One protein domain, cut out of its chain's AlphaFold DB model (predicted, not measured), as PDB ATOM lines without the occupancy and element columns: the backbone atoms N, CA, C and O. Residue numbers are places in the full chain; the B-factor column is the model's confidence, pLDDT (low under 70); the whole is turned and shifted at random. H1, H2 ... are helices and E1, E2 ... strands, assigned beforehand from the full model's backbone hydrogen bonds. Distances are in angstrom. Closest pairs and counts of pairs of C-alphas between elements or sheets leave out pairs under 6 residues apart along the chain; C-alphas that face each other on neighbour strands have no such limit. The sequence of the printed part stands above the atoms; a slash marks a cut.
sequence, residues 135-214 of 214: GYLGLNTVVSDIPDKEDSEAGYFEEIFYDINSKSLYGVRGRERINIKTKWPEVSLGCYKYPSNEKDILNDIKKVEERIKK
ATOM      1  N   GLY A 135     413.423 260.745 488.704       91.06
ATOM      2  CA  GLY A 135     414.875 260.784 488.504       91.06
ATOM      3  C   GLY A 135     415.634 261.648 489.514       91.06
ATOM      4  O   GLY A 135     416.870 261.617 489.523       91.06
ATOM      5  N   TYR A 136     414.925 262.369 490.380       92.06
ATOM      6  CA  TYR A 136     415.492 263.361 491.285       92.06
ATOM      7  C   TYR A 136     415.556 262.857 492.723       92.06
ATOM      8  O   TYR A 136     414.586 262.330 493.256       92.06
ATOM      9  N   LEU A 137     416.695 263.024 493.384       90.31
ATOM     10  CA  LEU A 137     416.815 262.660 494.795       90.31
ATOM     11  C   LEU A 137     416.266 263.799 495.669       90.31
ATOM     12  O   LEU A 137     416.625 264.947 495.442       90.31
ATOM     13  N   GLY A 138     415.419 263.501 496.658       88.62
ATOM     14  CA  GLY A 138     414.916 264.501 497.616       88.62
ATOM     15  C   GLY A 138     413.681 265.302 497.178       88.62
ATOM     16  O   GLY A 138     413.229 266.149 497.943       88.62
ATOM     17  N   LEU A 139     413.095 265.023 496.003       92.69
ATOM     18  CA  LEU A 139     411.898 265.722 495.507       92.69
ATOM     19  C   LEU A 139     410.722 265.639 496.494       92.69
ATOM     20  O   LEU A 139     410.208 266.668 496.913       92.69
ATOM     21  N   ASN A 140     410.337 264.432 496.918       91.00
ATOM     22  CA  ASN A 140     409.254 264.265 497.891       91.00
ATOM     23  C   ASN A 140     409.517 265.013 499.203       91.00
ATOM     24  O   ASN A 140     408.587 265.563 499.783       91.00
ATOM     25  N   THR A 141     410.773 265.055 499.657       89.31
ATOM     26  CA  THR A 141     411.152 265.767 500.883       89.31
ATOM     27  C   THR A 141     410.919 267.266 500.735       89.31
ATOM     28  O   THR A 141     410.243 267.862 501.567       89.31
ATOM     29  N   VAL A 142     411.400 267.874 499.647       91.94
ATOM     30  CA  VAL A 142     411.196 269.315 499.440       91.94
ATOM     31  C   VAL A 142     409.735 269.665 499.175       91.94
ATOM     32  O   VAL A 142     409.286 270.719 499.599       91.94
ATOM     33  N   VAL A 143     408.971 268.770 498.539       92.31
ATOM     34  CA  VAL A 143     407.520 268.933 498.364       92.31
ATOM     35  C   VAL A 143     406.803 268.903 499.713       92.31
ATOM     36  O   VAL A 143     405.911 269.715 499.938       92.31
ATOM     37  N   SER A 144     407.194 268.001 500.619       91.31
ATOM     38  CA  SER A 144     406.606 267.933 501.962       91.31
ATOM     39  C   SER A 144     406.976 269.114 502.857       91.31
ATOM     40  O   SER A 144     406.249 269.391 503.805       91.31
ATOM     41  N   ASP A 145     408.082 269.797 502.559       91.19
ATOM     42  CA  ASP A 145     408.527 270.979 503.296       91.19
ATOM     43  C   ASP A 145     407.875 272.279 502.786       91.19
ATOM     44  O   ASP A 145     408.033 273.318 503.427       91.19
ATOM     45  N   ILE A 146     407.124 272.244 501.669       93.06
ATOM     46  CA  ILE A 146     406.378 273.414 501.184       93.06
ATOM     47  C   ILE A 146     405.393 273.858 502.279       93.06
ATOM     48  O   ILE A 146     404.564 273.049 502.706       93.06
ATOM     49  N   PRO A 147     405.437 275.135 502.706       93.12
ATOM     50  CA  PRO A 147     404.547 275.648 503.737       93.12
ATOM     51  C   PRO A 147     403.075 275.486 503.368       93.12
ATOM     52  O   PRO A 147     402.687 275.678 502.209       93.12
ATOM     53  N   ASP A 148     402.247 275.189 504.366       93.81
ATOM     54  CA  ASP A 148     400.804 275.130 504.183       93.81
ATOM     55  C   ASP A 148     400.190 276.535 504.034       93.81
ATOM     56  O   ASP A 148     400.885 277.552 503.922       93.81
ATOM     57  N   LYS A 149     398.859 276.600 503.947       94.75
ATOM     58  CA  LYS A 149     398.149 277.863 503.737       94.75
ATOM     59  C   LYS A 149     398.350 278.845 504.898       94.75
ATOM     60  O   LYS A 149     398.540 280.028 504.627       94.75
ATOM     61  N   GLU A 150     398.306 278.374 506.140       95.06
ATOM     62  CA  GLU A 150     398.430 279.226 507.329       95.06
ATOM     63  C   GLU A 150     399.849 279.792 507.425       95.06
ATOM     64  O   GLU A 150     400.034 281.005 507.555       95.06
ATOM     65  N   ASP A 151     400.854 278.935 507.234       91.56
ATOM     66  CA  ASP A 151     402.253 279.349 507.198       91.56
ATOM     67  C   ASP A 151     402.519 280.350 506.057       91.56
ATOM     68  O   ASP A 151     403.229 281.349 506.215       91.56
ATOM     69  N   SER A 152     401.915 280.121 504.891       89.88
ATOM     70  CA  SER A 152     402.071 281.009 503.735       89.88
ATOM     71  C   SER A 152     401.429 282.383 503.960       89.88
ATOM     72  O   SER A 152     401.970 283.391 503.498       89.88
ATOM     73  N   GLU A 153     400.295 282.452 504.666       91.75
ATOM     74  CA  GLU A 153     399.647 283.710 505.073       91.75
ATOM     75  C   GLU A 153     400.489 284.476 506.104       91.75
ATOM     76  O   GLU A 153     400.530 285.707 506.070       91.75
ATOM     77  N   ALA A 154     401.238 283.762 506.950       91.25
ATOM     78  CA  ALA A 154     402.230 284.336 507.859       91.25
ATOM     79  C   ALA A 154     403.546 284.759 507.166       91.25
ATOM     80  O   ALA A 154     404.417 285.351 507.805       91.25
ATOM     81  N   GLY A 155     403.687 284.505 505.860       90.38
ATOM     82  CA  GLY A 155     404.836 284.924 505.057       90.38
ATOM     83  C   GLY A 155     405.998 283.928 505.019       90.38
ATOM     84  O   GLY A 155     407.091 284.310 504.598       90.38
ATOM     85  N   TYR A 156     405.790 282.672 505.423       89.88
ATOM     86  CA  TYR A 156     406.808 281.630 505.308       89.88
ATOM     87  C   TYR A 156     406.913 281.090 503.876       89.88
ATOM     88  O   TYR A 156     405.933 280.993 503.135       89.88
ATOM     89  N   PHE A 157     408.133 280.724 503.491       92.56
ATOM     90  CA  PHE A 157     408.464 280.106 502.213       92.56
ATOM     91  C   PHE A 157     409.570 279.072 502.423       92.56
ATOM     92  O   PHE A 157     410.399 279.228 503.319       92.56
ATOM     93  N   GLU A 158     409.599 278.044 501.579       93.00
ATOM     94  CA  GLU A 158     410.720 277.108 501.506       93.00
ATOM     95  C   GLU A 158     411.548 277.430 500.263       93.00
ATOM     96  O   GLU A 158     411.054 277.361 499.135       93.00
ATOM     97  N   GLU A 159     412.808 277.814 500.454       93.75
ATOM     98  CA  GLU A 159     413.741 277.940 499.337       93.75
ATOM     99  C   GLU A 159     414.307 276.563 498.981       93.75
ATOM    100  O   GLU A 159     414.846 275.857 499.836       93.75
ATOM    101  N   ILE A 160     414.174 276.181 497.708       94.00
ATOM    102  CA  ILE A 160     414.595 274.871 497.206       94.00
ATOM    103  C   ILE A 160     415.818 275.030 496.308       94.00
ATOM    104  O   ILE A 160     415.810 275.799 495.344       94.00
ATOM    105  N   PHE A 161     416.846 274.231 496.578       91.94
ATOM    106  CA  PHE A 161     418.077 274.176 495.798       91.94
ATOM    107  C   PHE A 161     418.140 272.899 494.966       91.94
ATOM    108  O   PHE A 161     417.665 271.841 495.383       91.94
ATOM    109  N   TYR A 162     418.764 273.001 493.795       92.31
ATOM    110  CA  TYR A 162     418.983 271.904 492.862       92.31
ATOM    111  C   TYR A 162     420.473 271.748 492.545       92.31
ATOM    112  O   TYR A 162     421.099 272.657 491.995       92.31
ATOM    113  N   ASP A 163     421.032 270.580 492.866       90.25
ATOM    114  CA  ASP A 163     422.358 270.160 492.408       90.25
ATOM    115  C   ASP A 163     422.227 269.539 491.014       90.25
ATOM    116  O   ASP A 163     421.637 268.466 490.836       90.25
ATOM    117  N   ILE A 164     422.791 270.229 490.022       87.00
ATOM    118  CA  ILE A 164     422.707 269.850 488.608       87.00
ATOM    119  C   ILE A 164     423.403 268.510 488.348       87.00
ATOM    120  O   ILE A 164     422.927 267.710 487.539       87.00
ATOM    121  N   ASN A 165     424.535 268.263 489.006       86.31
ATOM    122  CA  ASN A 165     425.371 267.100 488.730       86.31
ATOM    123  C   ASN A 165     424.741 265.834 489.302       86.31
ATOM    124  O   ASN A 165     424.659 264.810 488.624       86.31
ATOM    125  N   SER A 166     424.300 265.894 490.559       87.06
ATOM    126  CA  SER A 166     423.719 264.736 491.242       87.06
ATOM    127  C   SER A 166     422.213 264.591 491.016       87.06
ATOM    128  O   SER A 166     421.615 263.597 491.455       87.06
ATOM    129  N   LYS A 167     421.580 265.579 490.372       90.94
ATOM    130  CA  LYS A 167     420.125 265.703 490.242       90.94
ATOM    131  C   LYS A 167     419.419 265.563 491.589       90.94
ATOM    132  O   LYS A 167     418.505 264.751 491.742       90.94
ATOM    133  N   SER A 168     419.927 266.256 492.601       90.12
ATOM    134  CA  SER A 168     419.410 266.196 493.971       90.12
ATOM    135  C   SER A 168     418.786 267.527 494.364       90.12
ATOM    136  O   SER A 168     419.270 268.576 493.949       90.12
ATOM    137  N   LEU A 169     417.729 267.468 495.167       91.75
ATOM    138  CA  LEU A 169     417.038 268.617 495.729       91.75
ATOM    139  C   LEU A 169     417.108 268.594 497.245       91.75
ATOM    140  O   LEU A 169     417.106 267.532 497.870       91.75
ATOM    141  N   TYR A 170     417.133 269.782 497.822       90.38
ATOM    142  CA  TYR A 170     416.995 269.985 499.255       90.38
ATOM    143  C   TYR A 170     416.463 271.388 499.523       90.38
ATOM    144  O   TYR A 170     416.770 272.337 498.801       90.38
ATOM    145  N   GLY A 171     415.652 271.495 500.570       89.31
ATOM    146  CA  GLY A 171     415.199 272.766 501.111       89.31
ATOM    147  C   GLY A 171     416.217 273.339 502.098       89.31
ATOM    148  O   GLY A 171     417.128 272.627 502.542       89.31
ATOM    149  N   VAL A 172     416.058 274.603 502.480       86.69
ATOM    150  CA  VAL A 172     416.810 275.239 503.575       86.69
ATOM    151  C   VAL A 172     416.665 274.428 504.861       86.69
ATOM    152  O   VAL A 172     417.669 274.105 505.500       86.69
ATOM    153  N   ARG A 173     415.439 274.007 505.198       79.50
ATOM    154  CA  ARG A 173     415.169 273.229 506.420       79.50
ATOM    155  C   ARG A 173     415.893 271.885 506.410       79.50
ATOM    156  O   ARG A 173     416.501 271.484 507.406       79.50
ATOM    157  N   GLY A 174     415.854 271.193 505.272       74.12
ATOM    158  CA  GLY A 174     416.595 269.950 505.070       74.12
ATOM    159  C   GLY A 174     418.100 270.176 505.198       74.12
ATOM    160  O   GLY A 174     418.773 269.486 505.960       74.12
ATOM    161  N   ARG A 175     418.629 271.194 504.516       79.12
ATOM    162  CA  ARG A 175     420.053 271.541 504.515       79.12
ATOM    163  C   ARG A 175     420.604 271.803 505.914       79.12
ATOM    164  O   ARG A 175     421.667 271.273 506.235       79.12
ATOM    165  N   GLU A 176     419.892 272.572 506.736       79.50
ATOM    166  CA  GLU A 176     420.282 272.854 508.123       79.50
ATOM    167  C   GLU A 176     420.278 271.588 508.983       79.50
ATOM    168  O   GLU A 176     421.224 271.338 509.731       79.50
ATOM    169  N   ARG A 177     419.251 270.740 508.833       75.50
ATOM    170  CA  ARG A 177     419.096 269.516 509.629       75.50
ATOM    171  C   ARG A 177     420.226 268.510 509.407       75.50
ATOM    172  O   ARG A 177     420.660 267.867 510.360       75.50
ATOM    173  N   ILE A 178     420.675 268.345 508.164       70.69
ATOM    174  CA  ILE A 178     421.676 267.330 507.785       70.69
ATOM    175  C   ILE A 178     423.044 267.913 507.409       70.69
ATOM    176  O   ILE A 178     423.913 267.179 506.944       70.69
ATOM    177  N   ASN A 179     423.261 269.211 507.655       76.00
ATOM    178  CA  ASN A 179     424.521 269.920 507.413       76.00
ATOM    179  C   ASN A 179     425.100 269.652 506.008       76.00
ATOM    180  O   ASN A 179     426.287 269.340 505.847       76.00
ATOM    181  N   ILE A 180     424.246 269.722 504.978       70.69
ATOM    182  CA  ILE A 180     424.682 269.526 503.590       70.69
ATOM    183  C   ILE A 180     425.673 270.634 503.229       70.69
ATOM    184  O   ILE A 180     425.349 271.825 503.249       70.69
ATOM    185  N   LYS A 181     426.892 270.232 502.856       70.62
ATOM    186  CA  LYS A 181     427.875 271.140 502.261       70.62
ATOM    187  C   LYS A 181     427.448 271.472 500.834       70.62
ATOM    188  O   LYS A 181     427.224 270.557 500.044       70.62
ATOM    189  N   THR A 182     427.396 272.761 500.516       65.31
ATOM    190  CA  THR A 182     427.204 273.295 499.160       65.31
ATOM    191  C   THR A 182     428.172 272.622 498.192       65.31
ATOM    192  O   THR A 182     429.385 272.611 498.427       65.31
ATOM    193  N   LYS A 183     427.651 272.071 497.094       67.00
ATOM    194  CA  LYS A 183     428.461 271.527 495.999       67.00
ATOM    195  C   LYS A 183     428.148 272.304 494.730       67.00
ATOM    196  O   LYS A 183     427.000 272.417 494.333       67.00
ATOM    197  N   TRP A 184     429.179 272.850 494.094       58.94
ATOM    198  CA  TRP A 184     429.022 273.512 492.802       58.94
ATOM    199  C   TRP A 184     428.843 272.476 491.674       58.94
ATOM    200  O   TRP A 184     429.574 271.480 491.671       58.94
ATOM    201  N   PRO A 185     427.960 272.712 490.683       73.81
ATOM    202  CA  PRO A 185     427.058 273.850 490.531       73.81
ATOM    203  C   PRO A 185     425.663 273.582 491.134       73.81
ATOM    204  O   PRO A 185     424.945 272.670 490.723       73.81
ATOM    205  N   GLU A 186     425.284 274.439 492.081       83.69
ATOM    206  CA  GLU A 186     423.984 274.472 492.760       83.69
ATOM    207  C   GLU A 186     423.179 275.666 492.239       83.69
ATOM    208  O   GLU A 186     423.725 276.759 492.061       83.69
ATOM    209  N   VAL A 187     421.885 275.468 491.993       89.19
ATOM    210  CA  VAL A 187     420.974 276.517 491.525       89.19
ATOM    211  C   VAL A 187     419.795 276.616 492.483       89.19
ATOM    212  O   VAL A 187     419.126 275.617 492.741       89.19
ATOM    213  N   SER A 188     419.514 277.817 492.992       91.00
ATOM    214  CA  SER A 188     418.243 278.090 493.674       91.00
ATOM    215  C   SER A 188     417.113 278.034 492.645       91.00
ATOM    216  O   SER A 188     417.133 278.769 491.653       91.00
ATOM    217  N   LEU A 189     416.154 277.127 492.849       92.31
ATOM    218  CA  LEU A 189     414.959 277.028 492.009       92.31
ATOM    219  C   LEU A 189     413.965 278.150 492.325       92.31
ATOM    220  O   LEU A 189     413.198 278.545 491.450       92.31
ATOM    221  N   GLY A 190     413.985 278.656 493.559       91.19
ATOM    222  CA  GLY A 190     413.121 279.727 494.037       91.19
ATOM    223  C   GLY A 190     412.553 279.456 495.428       91.19
ATOM    224  O   GLY A 190     412.872 278.458 496.074       91.19
ATOM    225  N   CYS A 191     411.697 280.376 495.873       93.38
ATOM    226  CA  CYS A 191     410.962 280.303 497.132       93.38
ATOM    227  C   CYS A 191     409.537 279.790 496.875       93.38
ATOM    228  O   CYS A 191     408.767 280.435 496.161       93.38
ATOM    229  N   TYR A 192     409.191 278.651 497.469       95.12
ATOM    230  CA  TYR A 192     407.915 277.959 497.296       95.12
ATOM    231  C   TYR A 192     407.010 278.172 498.513       95.12
ATOM    232  O   TYR A 192     407.480 278.243 499.648       95.12
ATOM    233  N   LYS A 193     405.700 278.281 498.276       94.69
ATOM    234  CA  LYS A 193     404.659 278.461 499.304       94.69
ATOM    235  C   LYS A 193     403.328 277.920 498.798       94.69
ATOM    236  O   LYS A 193     403.174 277.763 497.592       94.69
ATOM    237  N   TYR A 194     402.334 277.706 499.653       94.38
ATOM    238  CA  TYR A 194     401.001 277.300 499.204       94.38
ATOM    239  C   TYR A 194     400.428 278.276 498.145       94.38
ATOM    240  O   TYR A 194     400.491 279.495 498.344       94.38
ATOM    241  N   PRO A 195     399.839 277.793 497.026       94.12
ATOM    242  CA  PRO A 195     399.519 276.399 496.686       94.12
ATOM    243  C   PRO A 195     400.561 275.678 495.796       94.12
ATOM    244  O   PRO A 195     400.186 274.830 494.980       94.12
ATOM    245  N   SER A 196     401.853 276.002 495.909       95.25
ATOM    246  CA  SER A 196     402.918 275.287 495.195       95.25
ATOM    247  C   SER A 196     402.885 273.785 495.465       95.25
ATOM    248  O   SER A 196     402.577 273.333 496.567       95.25
ATOM    249  N   ASN A 197     403.221 273.007 494.443       94.38
ATOM    250  CA  ASN A 197     403.234 271.552 494.495       94.38
ATOM    251  C   ASN A 197     404.380 270.971 493.651       94.38
ATOM    252  O   ASN A 197     405.159 271.685 493.020       94.38
ATOM    253  N   GLU A 198     404.453 269.642 493.609       95.50
ATOM    254  CA  GLU A 198     405.464 268.890 492.862       95.50
ATOM    255  C   GLU A 198     405.599 269.319 491.389       95.50
ATOM    256  O   GLU A 198     406.712 269.405 490.868       95.50
ATOM    257  N   LYS A 199     404.490 269.637 490.702       95.81
ATOM    258  CA  LYS A 199     404.534 270.023 489.282       95.81
ATOM    259  C   LYS A 199     405.254 271.349 489.068       95.81
ATOM    260  O   LYS A 199     405.917 271.503 488.045       95.81
ATOM    261  N   ASP A 200     405.122 272.284 490.004       95.81
ATOM    262  CA  ASP A 200     405.776 273.591 489.923       95.81
ATOM    263  C   ASP A 200     407.296 273.416 489.998       95.81
ATOM    264  O   ASP A 200     408.016 273.865 489.106       95.81
ATOM    265  N   ILE A 201     407.755 272.623 490.972       95.88
ATOM    266  CA  ILE A 201     409.170 272.279 491.149       95.88
ATOM    267  C   ILE A 201     409.720 271.581 489.898       95.88
ATOM    268  O   ILE A 201     410.739 271.994 489.345       95.88
ATOM    269  N   LEU A 202     409.032 270.549 489.398       96.00
ATOM    270  CA  LEU A 202     409.466 269.812 488.204       96.00
ATOM    271  C   LEU A 202     409.554 270.701 486.953       96.00
ATOM    272  O   LEU A 202     410.432 270.497 486.111       96.00
ATOM    273  N   ASN A 203     408.652 271.673 486.805       95.88
ATOM    274  CA  ASN A 203     408.692 272.622 485.694       95.88
ATOM    275  C   ASN A 203     409.903 273.555 485.787       95.88
ATOM    276  O   ASN A 203     410.535 273.828 484.764       95.88
ATOM    277  N   ASP A 204     410.255 274.015 486.984       95.50
ATOM    278  CA  ASP A 204     411.414 274.887 487.175       95.50
ATOM    279  C   ASP A 204     412.739 274.139 487.002       95.50
ATOM    280  O   ASP A 204     413.638 274.657 486.332       95.50
ATOM    281  N   ILE A 205     412.830 272.879 487.445       94.62
ATOM    282  CA  ILE A 205     413.981 272.017 487.129       94.62
ATOM    283  C   ILE A 205     414.170 271.902 485.611       94.62
ATOM    284  O   ILE A 205     415.279 272.095 485.112       94.62
ATOM    285  N   LYS A 206     413.098 271.637 484.849       93.19
ATOM    286  CA  LYS A 206     413.179 271.529 483.379       93.19
ATOM    287  C   LYS A 206     413.722 272.804 482.739       93.19
ATOM    288  O   LYS A 206     414.601 272.717 481.885       93.19
ATOM    289  N   LYS A 207     413.259 273.981 483.177       93.56
ATOM    290  CA  LYS A 207     413.770 275.273 482.681       93.56
ATOM    291  C   LYS A 207     415.267 275.429 482.951       93.56
ATOM    292  O   LYS A 207     415.985 275.954 482.100       93.56
ATOM    293  N   VAL A 208     415.744 274.999 484.121       91.56
ATOM    294  CA  VAL A 208     417.174 275.024 484.467       91.56
ATOM    295  C   VAL A 208     417.961 274.067 483.569       91.56
ATOM    296  O   VAL A 208     418.940 274.479 482.950       91.56
ATOM    297  N   GLU A 209     417.506 272.823 483.414       90.12
ATOM    298  CA  GLU A 209     418.168 271.832 482.556       90.12
ATOM    299  C   GLU A 209     418.214 272.252 481.076       90.12
ATOM    300  O   GLU A 209     419.215 272.019 480.399       90.12
ATOM    301  N   GLU A 210     417.161 272.890 480.558       91.38
ATOM    302  CA  GLU A 210     417.127 273.434 479.193       91.38
ATOM    303  C   GLU A 210     418.137 274.564 478.981       91.38
ATOM    304  O   GLU A 210     418.706 274.682 477.895       91.38
ATOM    305  N   ARG A 211     418.377 275.390 480.007       87.12
ATOM    306  CA  ARG A 211     419.368 276.474 479.954       87.12
ATOM    307  C   ARG A 211     420.800 275.956 479.970       87.12
ATOM    308  O   ARG A 211     421.641 276.558 479.325       87.12
ATOM    309  N   ILE A 212     421.064 274.854 480.670       83.25
ATOM    310  CA  ILE A 212     422.406 274.252 480.770       83.25
ATOM    311  C   ILE A 212     422.811 273.537 479.473       83.25
ATOM    312  O   ILE A 212     423.995 273.391 479.189       83.25
ATOM    313  N   LYS A 213     421.838 273.076 478.677       74.44
ATOM    314  CA  LYS A 213     422.087 272.397 477.392       74.44
ATOM    315  C   LYS A 213     422.380 273.349 476.221       74.44
ATOM    316  O   LYS A 213     422.701 272.852 475.144       74.44
ATOM    317  N   LYS A 214     422.203 274.662 476.399       57.50
ATOM    318  CA  LYS A 214     422.495 275.695 475.392       57.50
ATOM    319  C   LYS A 214     423.889 276.263 475.597       57.50
ATOM    320  O   LYS A 214     424.527 276.548 474.564       57.50
TER     321      LYS A 214
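AT A GLANCE: This is residues 135 to 214 of the 214 residues of an uncharacterized protein of Selenomonas ruminantium (UniProt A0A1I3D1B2). A small three-stranded antiparallel sheet has the long helix H4 slanting over one face, with the short helix H1 over the edge strand E2 on that same face. Short H3 is on the opposite face, beside the strands, and H2 lies off the sheet, far from the middle. The printed part has 80 residues, ordered H1 H2 E1 E2 H3 E3 H4, class mixed; the sheet's order is E2 E1 E3. It is compact, with a radius of gyration of the C-alphas of 12.5 A and spans of 39 by 27 by 19 A.

IN THESE COORDINATES: The strands are E1, residues 158 to 163, 16.3 A long; E2, 168 to 171; and E3, 186 to 192, 17.1 A. H4, residues 198 to 212, measures 21.5 A and ends at C-alpha 212 (422.406, 274.252, 480.770). H1, residues 139 to 144, begins at C-alpha 139 (411.898, 265.722, 495.507). H2 is residues 149 to 153 and H3 172 to 178.

HOW THE PARTS SIT: E1 and E2 form a hairpin, with N 161 and O 170 at 2.9 A; between E1 and E3, N 162 and O 187 are at 2.8 A. H4 is over E1 and E3 at a height over the sheet of 9.7 A; its closest C-alphas to E3 are Asp 204 and Leu 189, 6.4 A. H1 runs along E2, at 2 degrees on the local plane. H1 and H4 only just touch, with 3 pairs of C-alphas within 8 A, through residue 198 of H4 alone; the closest are Val 143 and Glu 198, 5.9 A. E2, H3 and E3 form a split strand-helix-strand unit, two strands running the same way with E1 between them, with a right-handed crossover. H2 is apart from H4. In all four helices every O i to N i+4 pair is within hydrogen-bond range.

THE WHOLE: The C-alphas of Glu 150 and Lys 214 are farthest apart, 40.1 A. The printed part has no cut and no long link. Mean pLDDT of the printed part is 88.0; residues 182 to 184 and 214 are under 70.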